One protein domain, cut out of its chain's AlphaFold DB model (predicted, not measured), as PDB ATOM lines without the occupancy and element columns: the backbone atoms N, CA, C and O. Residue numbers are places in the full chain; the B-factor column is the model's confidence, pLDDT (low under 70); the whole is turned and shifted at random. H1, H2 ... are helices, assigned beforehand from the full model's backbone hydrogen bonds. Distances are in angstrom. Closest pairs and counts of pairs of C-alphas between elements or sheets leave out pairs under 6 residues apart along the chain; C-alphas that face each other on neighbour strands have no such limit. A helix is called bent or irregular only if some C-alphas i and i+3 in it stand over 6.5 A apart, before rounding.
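What this domain is: This is residues 2 to 122 of the 431 residues of the protein "Hypothetical protein" of Timema bartmani (UniProt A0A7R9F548). One long helix, H5, sticks out as an arm from a loosely built head; in the head, H4 and the short H3 sit by the first part of H5, and H1 stands crosswise at the far end from the arm's tip, with the short H2 near it. The link of residues 61 to 80 joins H4 to H5 as a wide loop whose residues 62 to 68 stick out from the head, and past the tip of H5 the last residues, 118 to 122, fold back beside the arm. The printed part has 121 residues with five named helices, H1 to H5 in order, and no named strand; the class is all helix. The whole is only just loose, close to extended, with a radius of gyration of the C-alphas of 20.4 A, and it is elongated, spanning 67 by 36 by 32 A.

How they stand to each other: Begin with H5, residues 81 to 113. Look at its residues 83 to 91, the part that touches H4, residues 51 to 60; the closest C-alphas are those of Asn 52 and Thr 90, 5.8 A apart. These two helices run the same way at a steep tilt of 46 degrees. Residues 82 to 83 of H5 only just touch H3, residues 45 to 48, with 3 pairs of C-alphas within 8 A; the closest are those of Ala 46 and Ala 83, 5.9 A apart. H3 and H4 meet only through their link. Farther out, H1, residues 11 to 29, is apart from H3, H4 and H5. It is close to but not clearly touching H2, residues 37 to 40, where the closest C-alphas, of His 24 and Phe 40, are 7.5 A apart. H2 is apart from H3, H4 and H5. In H1, H4 and H5 every O i to N i+4 pair is within hydrogen-bond range; H2 and H3 are too short for such a pair, and each has its one O i to N i+3 pair within range.

Where its parts are: Find C-alpha 81 at (27.681, -6.308, 23.844); from there H5 runs 47.5 A to C-alpha 113 at (29.789, 28.287, 56.370). H4 runs 14.1 A from Ile 51 to Leu 60, and H3 5.3 A from Leu 45 to His 48. H2, from Tyr 37 to Phe 40, is neither bent nor irregular, but only just: its first and last C-alphas are 6.1 A apart. H1 starts at C-alpha 11, (34.340, -24.351, 43.272), and runs 27.0 A to Asp 29.

The domain as a whole: Look for the greatest distance between the C-alphas of Gly 32 and Asn 116, 68.0 A. The printed part has no cut. The link from H4 to H5, 20 residues, is long; those from H2 to H3 and from H3 to H4 are tight, and that from H1 to H2 is short. Residues 62 to 68 and 112 to 117 stand free. The mean pLDDT of the printed part is 78.9; it is under 70 at residues 2 to 6, 31 to 33, 62 to 68 and 117 to 121.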
ATOM      1  N   TRP A   2       9.788 -11.954  37.712       34.28
ATOM      2  CA  TRP A   2      10.591 -13.150  37.471       34.28
ATOM      3  C   TRP A   2      11.718 -13.067  38.491       34.28
ATOM      4  O   TRP A   2      12.379 -12.033  38.570       34.28
ATOM      5  N   ALA A   3      11.861 -14.076  39.346       37.59
ATOM      6  CA  ALA A   3      12.981 -14.104  40.273       37.59
ATOM      7  C   ALA A   3      14.246 -14.376  39.454       37.59
ATOM      8  O   ALA A   3      14.325 -15.417  38.801       37.59
ATOM      9  N   SER A   4      15.209 -13.453  39.477       48.22
ATOM     10  CA  SER A   4      16.545 -13.731  38.957       48.22
ATOM     11  C   SER A   4      17.101 -14.934  39.714       48.22
ATOM     12  O   SER A   4      17.105 -14.962  40.949       48.22
ATOM     13  N   GLN A   5      17.500 -15.974  38.981       55.81
ATOM     14  CA  GLN A   5      18.081 -17.154  39.608       55.81
ATOM     15  C   GLN A   5      19.410 -16.740  40.236       55.81
ATOM     16  O   GLN A   5      20.315 -16.272  39.554       55.81
ATOM     17  N   SER A   6      19.537 -16.870  41.554       63.25
ATOM     18  CA  SER A   6      20.791 -16.548  42.226       63.25
ATOM     19  C   SER A   6      21.856 -17.558  41.804       63.25
ATOM     20  O   SER A   6      21.808 -18.708  42.248       63.25
ATOM     21  N   VAL A   7      22.811 -17.139  40.968       74.81
ATOM     22  CA  VAL A   7      23.954 -17.978  40.589       74.81
ATOM     23  C   VAL A   7      24.657 -18.491  41.845       74.81
ATOM     24  O   VAL A   7      25.053 -17.720  42.725       74.81
ATOM     25  N   VAL A   8      24.794 -19.813  41.924       80.12
ATOM     26  CA  VAL A   8      25.499 -20.490  43.008       80.12
ATOM     27  C   VAL A   8      26.990 -20.462  42.695       80.12
ATOM     28  O   VAL A   8      27.450 -21.088  41.744       80.12
ATOM     29  N   TRP A   9      27.746 -19.728  43.508       83.50
ATOM     30  CA  TRP A   9      29.202 -19.657  43.413       83.50
ATOM     31  C   TRP A   9      29.833 -20.897  44.051       83.50
ATOM     32  O   TRP A   9      30.135 -20.906  45.244       83.50
ATOM     33  N   ASP A  10      30.000 -21.955  43.256       86.19
ATOM     34  CA  ASP A  10      30.699 -23.175  43.653       86.19
ATOM     35  C   ASP A  10      32.164 -23.201  43.163       86.19
ATOM     36  O   ASP A  10      32.617 -22.371  42.366       86.19
ATOM     37  N   SER A  11      32.934 -24.174  43.658       86.38
ATOM     38  CA  SER A  11      34.340 -24.351  43.272       86.38
ATOM     39  C   SER A  11      34.513 -24.690  41.786       86.38
ATOM     40  O   SER A  11      35.546 -24.364  41.202       86.38
ATOM     41  N   SER A  12      33.525 -25.344  41.171       89.19
ATOM     42  CA  SER A  12      33.554 -25.790  39.775       89.19
ATOM     43  C   SER A  12      33.469 -24.597  38.820       89.19
ATOM     44  O   SER A  12      34.283 -24.465  37.901       89.19
ATOM     45  N   LEU A  13      32.526 -23.688  39.082       87.81
ATOM     46  CA  LEU A  13      32.353 -22.422  38.384       87.81
ATOM     47  C   LEU A  13      33.604 -21.556  38.537       87.81
ATOM     48  O   LEU A  13      34.137 -21.083  37.536       87.81
ATOM     49  N   LEU A  14      34.133 -21.415  39.756       86.31
ATOM     50  CA  LEU A  14      35.349 -20.638  40.002       86.31
ATOM     51  C   LEU A  14      36.558 -21.159  39.206       86.31
ATOM     52  O   LEU A  14      37.232 -20.382  38.528       86.31
ATOM     53  N   VAL A  15      36.815 -22.472  39.234       89.50
ATOM     54  CA  VAL A  15      37.908 -23.080  38.454       89.50
ATOM     55  C   VAL A  15      37.698 -22.862  36.953       89.50
ATOM     56  O   VAL A  15      38.652 -22.540  36.245       89.50
ATOM     57  N   SER A  16      36.458 -22.962  36.470       91.44
ATOM     58  CA  SER A  16      36.115 -22.724  35.062       91.44
ATOM     59  C   SER A  16      36.395 -21.275  34.641       91.44
ATOM     60  O   SER A  16      37.043 -21.044  33.620       91.44
ATOM     61  N   LEU A  17      35.991 -20.296  35.458       89.75
ATOM     62  CA  LEU A  17      36.246 -18.869  35.232       89.75
ATOM     63  C   LEU A  17      37.748 -18.535  35.265       89.75
ATOM     64  O   LEU A  17      38.233 -17.763  34.436       89.75
ATOM     65  N   GLU A  18      38.522 -19.148  36.167       89.50
ATOM     66  CA  GLU A  18      39.984 -19.006  36.189       89.50
ATOM     67  C   GLU A  18      40.673 -19.599  34.951       89.50
ATOM     68  O   GLU A  18      41.621 -19.000  34.433       89.50
ATOM     69  N   VAL A  19      40.222 -20.761  34.468       92.56
ATOM     70  CA  VAL A  19      40.745 -21.367  33.234       92.56
ATOM     71  C   VAL A  19      40.425 -20.478  32.033       92.56
ATOM     72  O   VAL A  19      41.329 -20.170  31.258       92.56
ATOM     73  N   LEU A  20      39.187 -19.986  31.921       91.94
ATOM     74  CA  LEU A  20      38.786 -19.043  30.873       91.94
ATOM     75  C   LEU A  20      39.607 -17.747  30.918       91.94
ATOM     76  O   LEU A  20      40.052 -17.287  29.874       91.94
ATOM     77  N   SER A  21      39.889 -17.205  32.106       87.69
ATOM     78  CA  SER A  21      40.739 -16.015  32.276       87.69
ATOM     79  C   SER A  21      42.175 -16.242  31.781       87.69
ATOM     80  O   SER A  21      42.731 -15.416  31.055       87.69
ATOM     81  N   LYS A  22      42.768 -17.407  32.086       87.94
ATOM     82  CA  LYS A  22      44.106 -17.788  31.592       87.94
ATOM     83  C   LYS A  22      44.123 -17.976  30.072       87.94
ATOM     84  O   LYS A  22      45.045 -17.492  29.418       87.94
ATOM     85  N   LEU A  23      43.101 -18.620  29.503       90.19
ATOM     86  CA  LEU A  23      42.946 -18.771  28.051       90.19
ATOM     87  C   LEU A  23      42.739 -17.419  27.354       90.19
ATOM     88  O   LEU A  23      43.346 -17.170  26.316       90.19
ATOM     89  N   HIS A  24      41.943 -16.524  27.943       86.81
ATOM     90  CA  HIS A  24      41.713 -15.182  27.419       86.81
ATOM     91  C   HIS A  24      43.002 -14.355  27.388       86.81
ATOM     92  O   HIS A  24      43.313 -13.735  26.374       86.81
ATOM     93  N   LYS A  25      43.803 -14.414  28.460       84.38
ATOM     94  CA  LYS A  25      45.113 -13.759  28.504       84.38
ATOM     95  C   LYS A  25      46.068 -14.306  27.434       84.38
ATOM     96  O   LYS A  25      46.673 -13.529  26.704       84.38
ATOM     97  N   LEU A  26      46.156 -15.629  27.272       86.00
ATOM     98  CA  LEU A  26      46.961 -16.238  26.200       86.00
ATOM     99  C   LEU A  26      46.501 -15.789  24.799       86.00
ATOM    100  O   LEU A  26      47.335 -15.578  23.923       86.00
ATOM    101  N   ASN A  27      45.194 -15.577  24.606       85.25
ATOM    102  CA  ASN A  27      44.620 -15.054  23.363       85.25
ATOM    103  C   ASN A  27      45.037 -13.600  23.056       85.25
ATOM    104  O   ASN A  27      45.001 -13.173  21.901       85.25
ATOM    105  N   GLN A  28      45.434 -12.831  24.073       76.75
ATOM    106  CA  GLN A  28      45.994 -11.486  23.918       76.75
ATOM    107  C   GLN A  28      47.510 -11.550  23.676       76.75
ATOM    108  O   GLN A  28      47.989 -10.983  22.690       76.75
ATOM    109  N   ASP A  29      48.233 -12.301  24.509       74.81
ATOM    110  CA  ASP A  29      49.702 -12.288  24.584       74.81
ATOM    111  C   ASP A  29      50.411 -13.074  23.458       74.81
ATOM    112  O   ASP A  29      51.563 -12.779  23.143       74.81
ATOM    113  N   VAL A  30      49.769 -14.084  22.848       74.38
ATOM    114  CA  VAL A  30      50.426 -15.010  21.899       74.38
ATOM    115  C   VAL A  30      49.978 -14.774  20.455       74.38
ATOM    116  O   VAL A  30      48.794 -14.847  20.126       74.38
ATOM    117  N   GLU A  31      50.929 -14.534  19.551       66.38
ATOM    118  CA  GLU A  31      50.655 -14.424  18.114       66.38
ATOM    119  C   GLU A  31      50.421 -15.785  17.435       66.38
ATOM    120  O   GLU A  31      50.975 -16.813  17.820       66.38
ATOM    121  N   GLY A  32      49.597 -15.794  16.383       67.06
ATOM    122  CA  GLY A  32      49.375 -16.963  15.521       67.06
ATOM    123  C   GLY A  32      48.352 -17.998  16.013       67.06
ATOM    124  O   GLY A  32      47.899 -18.801  15.203       67.06
ATOM    125  N   LEU A  33      47.935 -17.958  17.284       68.69
ATOM    126  CA  LEU A  33      46.945 -18.879  17.874       68.69
ATOM    127  C   LEU A  33      45.754 -18.140  18.513       68.69
ATOM    128  O   LEU A  33      45.283 -18.514  19.585       68.69
ATOM    129  N   LYS A  34      45.270 -17.076  17.860       80.50
ATOM    130  CA  LYS A  34      44.173 -16.244  18.376       80.50
ATOM    131  C   LYS A  34      42.801 -16.717  17.883       80.50
ATOM    132  O   LYS A  34      42.583 -16.820  16.676       80.50
ATOM    133  N   VAL A  35      41.871 -16.950  18.809       84.38
ATOM    134  CA  VAL A  35      40.433 -17.125  18.540       84.38
ATOM    135  C   VAL A  35      39.710 -15.767  18.548       84.38
ATOM    136  O   VAL A  35      40.191 -14.826  19.195       84.38
ATOM    137  N   PRO A  36      38.559 -15.633  17.857       82.00
ATOM    138  CA  PRO A  36      37.722 -14.435  17.928       82.00
ATOM    139  C   PRO A  36      37.357 -14.077  19.375       82.00
ATOM    140  O   PRO A  36      37.079 -14.959  20.186       82.00
ATOM    141  N   TYR A  37      37.361 -12.787  19.718       75.19
ATOM    142  CA  TYR A  37      37.126 -12.325  21.095       75.19
ATOM    143  C   TYR A  37      35.751 -12.769  21.624       75.19
ATOM    144  O   TYR A  37      35.619 -13.186  22.772       75.19
ATOM    145  N   ASP A  38      34.748 -12.744  20.750       81.62
ATOM    146  CA  ASP A  38      33.376 -13.185  20.987       81.62
ATOM    147  C   ASP A  38      33.243 -14.676  21.332       81.62
ATOM    148  O   ASP A  38      32.254 -15.058  21.950       81.62
ATOM    149  N   THR A  39      34.268 -15.496  21.067       89.00
ATOM    150  CA  THR A  39      34.321 -16.905  21.512       89.00
ATOM    151  C   THR A  39      34.276 -17.034  23.040       89.00
ATOM    152  O   THR A  39      33.881 -18.076  23.557       89.00
ATOM    153  N   PHE A  40      34.675 -15.990  23.776       89.12
ATOM    154  CA  PHE A  40      34.613 -15.970  25.238       89.12
ATOM    155  C   PHE A  40      33.310 -15.377  25.798       89.12
ATOM    156  O   PHE A  40      33.111 -15.436  27.010       89.12
ATOM    157  N   HIS A  41      32.436 -14.794  24.969       91.12
ATOM    158  CA  HIS A  41      31.199 -14.182  25.452       91.12
ATOM    159  C   HIS A  41      30.194 -15.244  25.937       91.12
ATOM    160  O   HIS A  41      29.975 -16.267  25.292       91.12
ATOM    161  N   LEU A  42      29.524 -14.952  27.049       89.81
ATOM    162  CA  LEU A  42      28.389 -15.699  27.579       89.81
ATOM    163  C   LEU A  42      27.105 -14.921  27.261       89.81
ATOM    164  O   LEU A  42      26.636 -14.135  28.081       89.81
ATOM    165  N   SER A  43      26.552 -15.118  26.062       87.44
ATOM    166  CA  SER A  43      25.370 -14.379  25.579       87.44
ATOM    167  C   SER A  43      24.172 -14.465  26.534       87.44
ATOM    168  O   SER A  43      23.516 -13.462  26.800       87.44
ATOM    169  N   ASP A  44      23.940 -15.638  27.128       87.25
ATOM    170  CA  ASP A  44      22.784 -15.894  27.997       87.25
ATOM    171  C   ASP A  44      23.001 -15.392  29.443       87.25
ATOM    172  O   ASP A  44      22.144 -15.564  30.314       87.25
ATOM    173  N   LEU A  45      24.151 -14.774  29.750       86.12
ATOM    174  CA  LEU A  45      24.505 -14.376  31.116       86.12
ATOM    175  C   LEU A  45      23.541 -13.330  31.687       86.12
ATOM    176  O   LEU A  45      23.206 -13.396  32.867       86.12
ATOM    177  N   ALA A  46      23.058 -12.402  30.856       84.69
ATOM    178  CA  ALA A  46      22.102 -11.371  31.265       84.69
ATOM    179  C   ALA A  46      20.713 -11.933  31.639       84.69
ATOM    180  O   ALA A  46      19.946 -11.255  32.319       84.69
ATOM    181  N   GLU A  47      20.387 -13.164  31.230       87.12
ATOM    182  CA  GLU A  47      19.149 -13.852  31.628       87.12
ATOM    183  C   GLU A  47      19.268 -14.499  33.019       87.12
ATOM    184  O   GLU A  47      18.276 -14.653  33.734       87.12
ATOM    185  N   HIS A  48      20.494 -14.849  33.419       85.75
ATOM    186  CA  HIS A  48      20.799 -15.590  34.645       85.75
ATOM    187  C   HIS A  48      21.377 -14.704  35.762       85.75
ATOM    188  O   HIS A  48      21.283 -15.056  36.936       85.75
ATOM    189  N   VAL A  49      21.966 -13.554  35.425       87.56
ATOM    190  CA  VAL A  49      22.630 -12.635  36.359       87.56
ATOM    191  C   VAL A  49      22.043 -11.237  36.214       87.56
ATOM    192  O   VAL A  49      22.044 -10.662  35.129       87.56
ATOM    193  N   ASP A  50      21.615 -10.637  37.328       89.94
ATOM    194  CA  ASP A  50      21.348  -9.197  37.365       89.94
ATOM    195  C   ASP A  50      22.681  -8.437  37.376       89.94
ATOM    196  O   ASP A  50      23.317  -8.256  38.418       89.94
ATOM    197  N   ILE A  51      23.110  -8.030  36.183       87.69
ATOM    198  CA  ILE A  51      24.395  -7.372  35.929       87.69
ATOM    199  C   ILE A  51      24.507  -6.033  36.673       87.69
ATOM    200  O   ILE A  51      25.591  -5.703  37.149       87.69
ATOM    201  N   ASN A  52      23.406  -5.293  36.849       87.31
ATOM    202  CA  ASN A  52      23.410  -4.043  37.620       87.31
ATOM    203  C   ASN A  52      23.791  -4.333  39.080       87.31
ATOM    204  O   ASN A  52      24.631  -3.661  39.676       87.31
ATOM    205  N   VAL A  53      23.183  -5.372  39.657       88.62
ATOM    206  CA  VAL A  53      23.412  -5.774  41.049       88.62
ATOM    207  C   VAL A  53      24.783  -6.432  41.235       88.62
ATOM    208  O   VAL A  53      25.408  -6.215  42.273       88.62
ATOM    209  N   ASP A  54      25.268  -7.214  40.265       86.75
ATOM    210  CA  ASP A  54      26.635  -7.759  40.264       86.75
ATOM    211  C   ASP A  54      27.670  -6.622  40.252       86.75
ATOM    212  O   ASP A  54      28.526  -6.562  41.139       86.75
ATOM    213  N   TYR A  55      27.496  -5.648  39.351       84.19
ATOM    214  CA  TYR A  55      28.341  -4.458  39.254       84.19
ATOM    215  C   TYR A  55      28.344  -3.630  40.541       84.19
ATOM    216  O   TYR A  55      29.409  -3.323  41.073       84.19
ATOM    217  N   LEU A  56      27.170  -3.309  41.096       83.12
ATOM    218  CA  LEU A  56      27.060  -2.532  42.336       83.12
ATOM    219  C   LEU A  56      27.714  -3.247  43.528       83.12
ATOM    220  O   LEU A  56      28.424  -2.616  44.311       83.12
ATOM    221  N   LYS A  57      27.521  -4.566  43.668       83.62
ATOM    222  CA  LYS A  57      28.162  -5.345  44.742       83.62
ATOM    223  C   LYS A  57      29.680  -5.361  44.591       83.62
ATOM    224  O   LYS A  57      30.382  -5.167  45.578       83.62
ATOM    225  N   TRP A  58      30.178  -5.560  43.378       84.94
ATOM    226  CA  TRP A  58      31.604  -5.545  43.059       84.94
ATOM    227  C   TRP A  58      32.247  -4.169  43.284       84.94
ATOM    228  O   TRP A  58      33.317  -4.083  43.883       84.94
ATOM    229  N   LEU A  59      31.555  -3.094  42.896       80.44
ATOM    230  CA  LEU A  59      31.957  -1.698  43.094       80.44
ATOM    231  C   LEU A  59      32.098  -1.357  44.585       80.44
ATOM    232  O   LEU A  59      33.071  -0.717  44.988       80.44
ATOM    233  N   LEU A  60      31.137  -1.797  45.401       79.19
ATOM    234  CA  LEU A  60      31.137  -1.583  46.849       79.19
ATOM    235  C   LEU A  60      32.135  -2.501  47.579       79.19
ATOM    236  O   LEU A  60      32.689  -2.108  48.603       79.19
ATOM    237  N   ASN A  61      32.430  -3.691  47.050       74.56
ATOM    238  CA  ASN A  61      33.342  -4.670  47.658       74.56
ATOM    239  C   ASN A  61      34.837  -4.360  47.415       74.56
ATOM    240  O   ASN A  61      35.655  -5.267  47.267       74.56
ATOM    241  N   LYS A  62      35.216  -3.073  47.396       56.38
ATOM    242  CA  LYS A  62      36.620  -2.623  47.332       56.38
ATOM    243  C   LYS A  62      37.397  -2.824  48.643       56.38
ATOM    244  O   LYS A  62      38.608  -2.603  48.662       56.38
ATOM    245  N   GLU A  63      36.747  -3.228  49.737       50.41
ATOM    246  CA  GLU A  63      37.442  -3.462  51.005       50.41
ATOM    247  C   GLU A  63      38.294  -4.747  50.995       50.41
ATOM    248  O   GLU A  63      37.772  -5.840  50.765       50.41
ATOM    249  N   PRO A  64      39.586  -4.679  51.373       45.72
ATOM    250  CA  PRO A  64      40.457  -5.854  51.466       45.72
ATOM    251  C   PRO A  64      40.139  -6.781  52.660       45.72
ATOM    252  O   PRO A  64      40.876  -7.739  52.891       45.72
ATOM    253  N   GLN A  65      39.079  -6.500  53.428       44.47
ATOM    254  CA  GLN A  65      38.722  -7.201  54.669       44.47
ATOM    255  C   GLN A  65      37.881  -8.472  54.446       44.47
ATOM    256  O   GLN A  65      37.842  -9.333  55.322       44.47
ATOM    257  N   MET A  66      37.243  -8.635  53.277       47.31
ATOM    258  CA  MET A  66      36.503  -9.854  52.900       47.31
ATOM    259  C   MET A  66      37.074 -10.514  51.628       47.31
ATOM    260  O   MET A  66      36.429 -10.504  50.573       47.31
ATOM    261  N   PRO A  67      38.276 -11.120  51.694       48.06
ATOM    262  CA  PRO A  67      38.795 -11.928  50.596       48.06
ATOM    263  C   PRO A  67      37.899 -13.157  50.366       48.06
ATOM    264  O   PRO A  67      37.759 -13.994  51.254       48.06
ATOM    265  N   GLY A  68      37.311 -13.277  49.171       58.12
ATOM    266  CA  GLY A  68      36.571 -14.478  48.750       58.12
ATOM    267  C   GLY A  68      35.242 -14.244  48.026       58.12
ATOM    268  O   GLY A  68      34.717 -15.189  47.446       58.12
ATOM    269  N   LYS A  69      34.694 -13.019  48.007       70.38
ATOM    270  CA  LYS A  69      33.544 -12.694  47.143       70.38
ATOM    271  C   LYS A  69      34.021 -12.343  45.736       70.38
ATOM    272  O   LYS A  69      34.859 -11.461  45.569       70.38
ATOM    273  N   ILE A  70      33.477 -13.056  44.759       78.25
ATOM    274  CA  ILE A  70      33.806 -12.966  43.338       78.25
ATOM    275  C   ILE A  70      32.510 -12.646  42.590       78.25
ATOM    276  O   ILE A  70      31.436 -13.093  42.992       78.25
ATOM    277  N   PHE A  71      32.627 -11.833  41.545       85.12
ATOM    278  CA  PHE A  71      31.526 -11.309  40.742       85.12
ATOM    279  C   PHE A  71      31.836 -11.516  39.257       85.12
ATOM    280  O   PHE A  71      33.005 -11.640  38.877       85.12
ATOM    281  N   PHE A  72      30.828 -11.517  38.387       87.88
ATOM    282  CA  PHE A  72      31.075 -11.600  36.942       87.88
ATOM    283  C   PHE A  72      31.797 -10.355  36.415       87.88
ATOM    284  O   PHE A  72      32.613 -10.470  35.503       87.88
ATOM    285  N   CYS A  73      31.638  -9.198  37.064       85.56
ATOM    286  CA  CYS A  73      32.449  -8.007  36.793       85.56
ATOM    287  C   CYS A  73      33.965  -8.193  37.046       85.56
ATOM    288  O   CYS A  73      34.759  -7.386  36.569       85.56
ATOM    289  N   ASN A  74      34.417  -9.265  37.720       85.12
ATOM    290  CA  ASN A  74      35.842  -9.639  37.753       85.12
ATOM    291  C   ASN A  74      36.336 -10.300  36.449       85.12
ATOM    292  O   ASN A  74      37.544 -10.359  36.226       85.12
ATOM    293  N   TYR A  75      35.429 -10.763  35.584       86.88
ATOM    294  CA  TYR A  75      35.710 -11.446  34.317       86.88
ATOM    295  C   TYR A  75      35.036 -10.718  33.136       86.88
ATOM    296  O   TYR A  75      34.240 -11.309  32.404       86.88
ATOM    297  N   PRO A  76      35.348  -9.426  32.904       83.81
ATOM    298  CA  PRO A  76      34.607  -8.567  31.973       83.81
ATOM    299  C   PRO A  76      34.658  -9.013  30.500       83.81
ATOM    300  O   PRO A  76      33.864  -8.552  29.681       83.81
ATOM    301  N   PHE A  77      35.578  -9.916  30.150       84.88
ATOM    302  CA  PHE A  77      35.675 -10.523  28.822       84.88
ATOM    303  C   PHE A  77      34.572 -11.554  28.526       84.88
ATOM    304  O   PHE A  77      34.378 -11.904  27.366       84.88
ATOM    305  N   LEU A  78      33.847 -12.021  29.551       89.06
ATOM    306  CA  LEU A  78      32.696 -12.919  29.410       89.06
ATOM    307  C   LEU A  78      31.410 -12.181  29.041       89.06
ATOM    308  O   LEU A  78      30.469 -12.793  28.547       89.06
ATOM    309  N   PHE A  79      31.338 -10.877  29.296       87.00
ATOM    310  CA  PHE A  79      30.186 -10.086  28.899       87.00
ATOM    311  C   PHE A  79      30.149  -9.947  27.376       87.00
ATOM    312  O   PHE A  79      31.185  -9.735  26.750       87.00
ATOM    313  N   ASP A  80      28.961 -10.029  26.787       83.69
ATOM    314  CA  ASP A  80      28.714  -9.689  25.390       83.69
ATOM    315  C   ASP A  80      28.447  -8.171  25.235       83.69
ATOM    316  O   ASP A  80      28.667  -7.382  26.158       83.69
ATOM    317  N   ALA A  81      27.982  -7.723  24.067       79.38
ATOM    318  CA  ALA A  81      27.681  -6.308  23.844       79.38
ATOM    319  C   ALA A  81      26.548  -5.777  24.741       79.38
ATOM    320  O   ALA A  81      26.633  -4.653  25.248       79.38
ATOM    321  N   GLN A  82      25.499  -6.578  24.952       82.88
ATOM    322  CA  GLN A  82      24.339  -6.190  25.747       82.88
ATOM    323  C   GLN A  82      24.689  -6.131  27.238       82.88
ATOM    324  O   GLN A  82      24.436  -5.119  27.892       82.88
ATOM    325  N   ALA A  83      25.338  -7.171  27.761       83.38
ATOM    326  CA  ALA A  83      25.785  -7.245  29.146       83.38
ATOM    327  C   ALA A  83      26.710  -6.075  29.511       83.38
ATOM    328  O   ALA A  83      26.499  -5.383  30.507       83.38
ATOM    329  N   LYS A  84      27.699  -5.786  28.659       80.19
ATOM    330  CA  LYS A  84      28.607  -4.651  28.852       80.19
ATOM    331  C   LYS A  84      27.904  -3.286  28.777       80.19
ATOM    332  O   LYS A  84      28.297  -2.361  29.483       80.19
ATOM    333  N   THR A  85      26.869  -3.151  27.945       77.94
ATOM    334  CA  THR A  85      26.050  -1.927  27.877       77.94
ATOM    335  C   THR A  85      25.358  -1.656  29.215       77.94
ATOM    336  O   THR A  85      25.391  -0.525  29.697       77.94
ATOM    337  N   ILE A  86      24.809  -2.695  29.854       83.06
ATOM    338  CA  ILE A  86      24.185  -2.600  31.183       83.06
ATOM    339  C   ILE A  86      25.215  -2.171  32.239       83.06
ATOM    340  O   ILE A  86      24.931  -1.284  33.045       83.06
ATOM    341  N   VAL A  87      26.434  -2.730  32.203       82.81
ATOM    342  CA  VAL A  87      27.537  -2.315  33.094       82.81
ATOM    343  C   VAL A  87      27.829  -0.816  32.964       82.81
ATOM    344  O   VAL A  87      27.874  -0.121  33.978       82.81
ATOM    345  N   LEU A  88      27.984  -0.297  31.740       78.81
ATOM    346  CA  LEU A  88      28.274   1.127  31.531       78.81
ATOM    347  C   LEU A  88      27.128   2.046  31.949       78.81
ATOM    348  O   LEU A  88      27.389   3.075  32.560       78.81
ATOM    349  N   GLN A  89      25.878   1.685  31.657       79.62
ATOM    350  CA  GLN A  89      24.714   2.453  32.113       79.62
ATOM    351  C   GLN A  89      24.625   2.479  33.645       79.62
ATOM    352  O   GLN A  89      24.327   3.521  34.233       79.62
ATOM    353  N   THR A  90      24.940   1.354  34.298       79.25
ATOM    354  CA  THR A  90      25.000   1.268  35.763       79.25
ATOM    355  C   THR A  90      26.081   2.203  36.304       79.25
ATOM    356  O   THR A  90      25.771   3.075  37.115       79.25
ATOM    357  N   ASP A  91      27.322   2.088  35.823       79.38
ATOM    358  CA  ASP A  91      28.438   2.937  36.259       79.38
ATOM    359  C   ASP A  91      28.173   4.429  36.010       79.38
ATOM    360  O   ASP A  91      28.288   5.239  36.928       79.38
ATOM    361  N   GLN A  92      27.715   4.789  34.808       77.88
ATOM    362  CA  GLN A  92      27.291   6.144  34.454       77.88
ATOM    363  C   GLN A  92      26.283   6.694  35.472       77.88
ATOM    364  O   GLN A  92      26.464   7.800  35.979       77.88
ATOM    365  N   SER A  93      25.233   5.929  35.794       81.50
ATOM    366  CA  SER A  93      24.201   6.366  36.740       81.50
ATOM    367  C   SER A  93      24.768   6.613  38.144       81.50
ATOM    368  O   SER A  93      24.435   7.619  38.776       81.50
ATOM    369  N   VAL A  94      25.699   5.766  38.597       79.81
ATOM    370  CA  VAL A  94      26.378   5.914  39.891       79.81
ATOM    371  C   VAL A  94      27.319   7.120  39.884       79.81
ATOM    372  O   VAL A  94      27.289   7.916  40.825       79.81
ATOM    373  N   GLN A  95      28.113   7.309  38.826       79.88
ATOM    374  CA  GLN A  95      28.997   8.466  38.686       79.88
ATOM    375  C   GLN A  95      28.193   9.776  38.662       79.88
ATOM    376  O   GLN A  95      28.482  10.677  39.454       79.88
ATOM    377  N   MET A  96      27.130   9.852  37.856       81.62
ATOM    378  CA  MET A  96      26.219  11.001  37.792       81.62
ATOM    379  C   MET A  96      25.572  11.312  39.145       81.62
ATOM    380  O   MET A  96      25.587  12.464  39.584       81.62
ATOM    381  N   GLN A  97      25.048  10.297  39.841       85.19
ATOM    382  CA  GLN A  97      24.455  10.475  41.167       85.19
ATOM    383  C   GLN A  97      25.502  10.917  42.202       85.19
ATOM    384  O   GLN A  97      25.213  11.769  43.042       85.19
ATOM    385  N   SER A  98      26.732  10.398  42.132       82.75
ATOM    386  CA  SER A  98      27.821  10.804  43.028       82.75
ATOM    387  C   SER A  98      28.220  12.271  42.821       82.75
ATOM    388  O   SER A  98      28.332  13.009  43.800       82.75
ATOM    389  N   ALA A  99      28.324  12.731  41.568       79.62
ATOM    390  CA  ALA A  99      28.615  14.123  41.226       79.62
ATOM    391  C   ALA A  99      27.473  15.067  41.649       79.62
ATOM    392  O   ALA A  99      27.720  16.150  42.185       79.62
ATOM    393  N   MET A 100      26.217  14.636  41.478       84.62
ATOM    394  CA  MET A 100      25.031  15.368  41.932       84.62
ATOM    395  C   MET A 100      25.002  15.505  43.464       84.62
ATOM    396  O   MET A 100      24.815  16.606  43.984       84.62
ATOM    397  N   ASN A 101      25.248  14.412  44.195       84.94
ATOM    398  CA  ASN A 101      25.314  14.401  45.659       84.94
ATOM    399  C   ASN A 101      26.481  15.252  46.186       84.94
ATOM    400  O   ASN A 101      26.325  15.969  47.177       84.94
ATOM    401  N   GLN A 102      27.639  15.215  45.518       85.12
ATOM    402  CA  GLN A 102      28.792  16.047  45.859       85.12
ATOM    403  C   GLN A 102      28.465  17.537  45.692       85.12
ATOM    404  O   GLN A 102      28.699  18.315  46.616       85.12
ATOM    405  N   ALA A 103      27.852  17.925  44.570       83.81
ATOM    406  CA  ALA A 103      27.411  19.297  44.321       83.81
ATOM    407  C   ALA A 103      26.358  19.766  45.342       83.81
ATOM    408  O   ALA A 103      26.474  20.863  45.884       83.81
ATOM    409  N   ALA A 104      25.377  18.922  45.676       84.44
ATOM    410  CA  ALA A 104      24.372  19.231  46.694       84.44
ATOM    411  C   ALA A 104      24.988  19.398  48.099       84.44
ATOM    412  O   ALA A 104      24.631  20.322  48.831       84.44
ATOM    413  N   THR A 105      25.962  18.558  48.459       84.62
ATOM    414  CA  THR A 105      26.690  18.655  49.737       84.62
ATOM    415  C   THR A 105      27.538  19.926  49.801       84.62
ATOM    416  O   THR A 105      27.572  20.598  50.832       84.62
ATOM    417  N   GLN A 106      28.190  20.298  48.695       82.62
ATOM    418  CA  GLN A 106      28.926  21.558  48.576       82.62
ATOM    419  C   GLN A 106      27.995  22.772  48.694       82.62
ATOM    420  O   GLN A 106      28.318  23.688  49.443       82.62
ATOM    421  N   ALA A 107      26.828  22.756  48.039       82.81
ATOM    422  CA  ALA A 107      25.814  23.810  48.140       82.81
ATOM    423  C   ALA A 107      25.300  23.990  49.578       82.81
ATOM    424  O   ALA A 107      25.221  25.108  50.081       82.81
ATOM    425  N   LEU A 108      25.002  22.888  50.274       83.19
ATOM    426  CA  LEU A 108      24.619  22.918  51.686       83.19
ATOM    427  C   LEU A 108      25.748  23.502  52.557       83.19
ATOM    428  O   LEU A 108      25.508  24.317  53.444       83.19
ATOM    429  N   THR A 109      26.991  23.103  52.283       82.75
ATOM    430  CA  THR A 109      28.171  23.528  53.044       82.75
ATOM    431  C   THR A 109      28.457  25.021  52.843       82.75
ATOM    432  O   THR A 109      28.706  25.720  53.823       82.75
ATOM    433  N   SER A 110      28.362  25.548  51.618       81.44
ATOM    434  CA  SER A 110      28.523  26.987  51.368       81.44
ATOM    435  C   SER A 110      27.411  27.811  52.023       81.44
ATOM    436  O   SER A 110      27.712  28.839  52.624       81.44
ATOM    437  N   MET A 111      26.159  27.334  52.026       81.81
ATOM    438  CA  MET A 111      25.062  27.995  52.752       81.81
ATOM    439  C   MET A 111      25.296  28.060  54.271       81.81
ATOM    440  O   MET A 111      24.941  29.059  54.895       81.81
ATOM    441  N   ILE A 112      25.897  27.025  54.870       84.38
ATOM    442  CA  ILE A 112      26.166  26.966  56.319       84.38
ATOM    443  C   ILE A 112      27.388  27.813  56.709       84.38
ATOM    444  O   ILE A 112      27.328  28.565  57.679       84.38
ATOM    445  N   PHE A 113      28.502  27.692  55.978       84.19
ATOM    446  CA  PHE A 113      29.789  28.287  56.370       84.19
ATOM    447  C   PHE A 113      30.097  29.636  55.704       84.19
ATOM    448  O   PHE A 113      30.953  30.372  56.195       84.19
ATOM    449  N   ALA A 114      29.413  29.986  54.612       77.62
ATOM    450  CA  ALA A 114      29.611  31.233  53.875       77.62
ATOM    451  C   ALA A 114      28.273  31.826  53.370       77.62
ATOM    452  O   ALA A 114      28.127  32.069  52.171       77.62
ATOM    453  N   PRO A 115      27.300  32.129  54.257       71.94
ATOM    454  CA  PRO A 115      25.944  32.557  53.869       71.94
ATOM    455  C   PRO A 115      25.889  33.843  53.022       71.94
ATOM    456  O   PRO A 115      24.887  34.105  52.365       71.94
ATOM    457  N   ASN A 116      26.970  34.632  53.005       73.44
ATOM    458  CA  ASN A 116      27.093  35.849  52.198       73.44
ATOM    459  C   ASN A 116      27.677  35.607  50.787       73.44
ATOM    460  O   ASN A 116      27.804  36.562  50.023       73.44
ATOM    461  N   GLN A 117      28.057  34.374  50.425       64.06
ATOM    462  CA  GLN A 117      28.545  34.019  49.085       64.06
ATOM    463  C   GLN A 117      27.477  33.241  48.305       64.06
ATOM    464  O   GLN A 117      27.295  32.038  48.472       64.06
ATOM    465  N   THR A 118      26.790  33.931  47.395       54.97
ATOM    466  CA  THR A 118      25.704  33.391  46.561       54.97
ATOM    467  C   THR A 118      26.207  32.602  45.345       54.97
ATOM    468  O   THR A 118      25.787  32.830  44.209       54.97
ATOM    469  N   HIS A 119      27.099  31.632  45.559       58.06
ATOM    470  CA  HIS A 119      27.487  30.694  44.505       58.06
ATOM    471  C   HIS A 119      26.403  29.622  44.324       58.06
ATOM    472  O   HIS A 119      26.284  28.689  45.118       58.06
ATOM    473  N   SER A 120      25.603  29.766  43.261       58.81
ATOM    474  CA  SER A 120      24.570  28.802  42.861       58.81
ATOM    475  C   SER A 120      25.207  27.525  42.299       58.81
ATOM    476  O   SER A 120      25.417  27.385  41.093       58.81
ATOM    477  N   ILE A 121      25.563  26.594  43.185       69.25
ATOM    478  CA  ILE A 121      26.134  25.299  42.808       69.25
ATOM    479  C   ILE A 121      25.016  24.422  42.226       69.25
ATOM    480  O   ILE A 121      24.193  23.862  42.950       69.25
ATOM    481  N   SER A 122      24.983  24.310  40.895       78.25
ATOM    482  CA  SER A 122      24.007  23.480  40.185       78.25
ATOM    483  C   SER A 122      24.286  21.985  40.370       78.25
ATOM    484  O   SER A 122      25.421  21.518  40.222       78.25
TER     485      SER A 122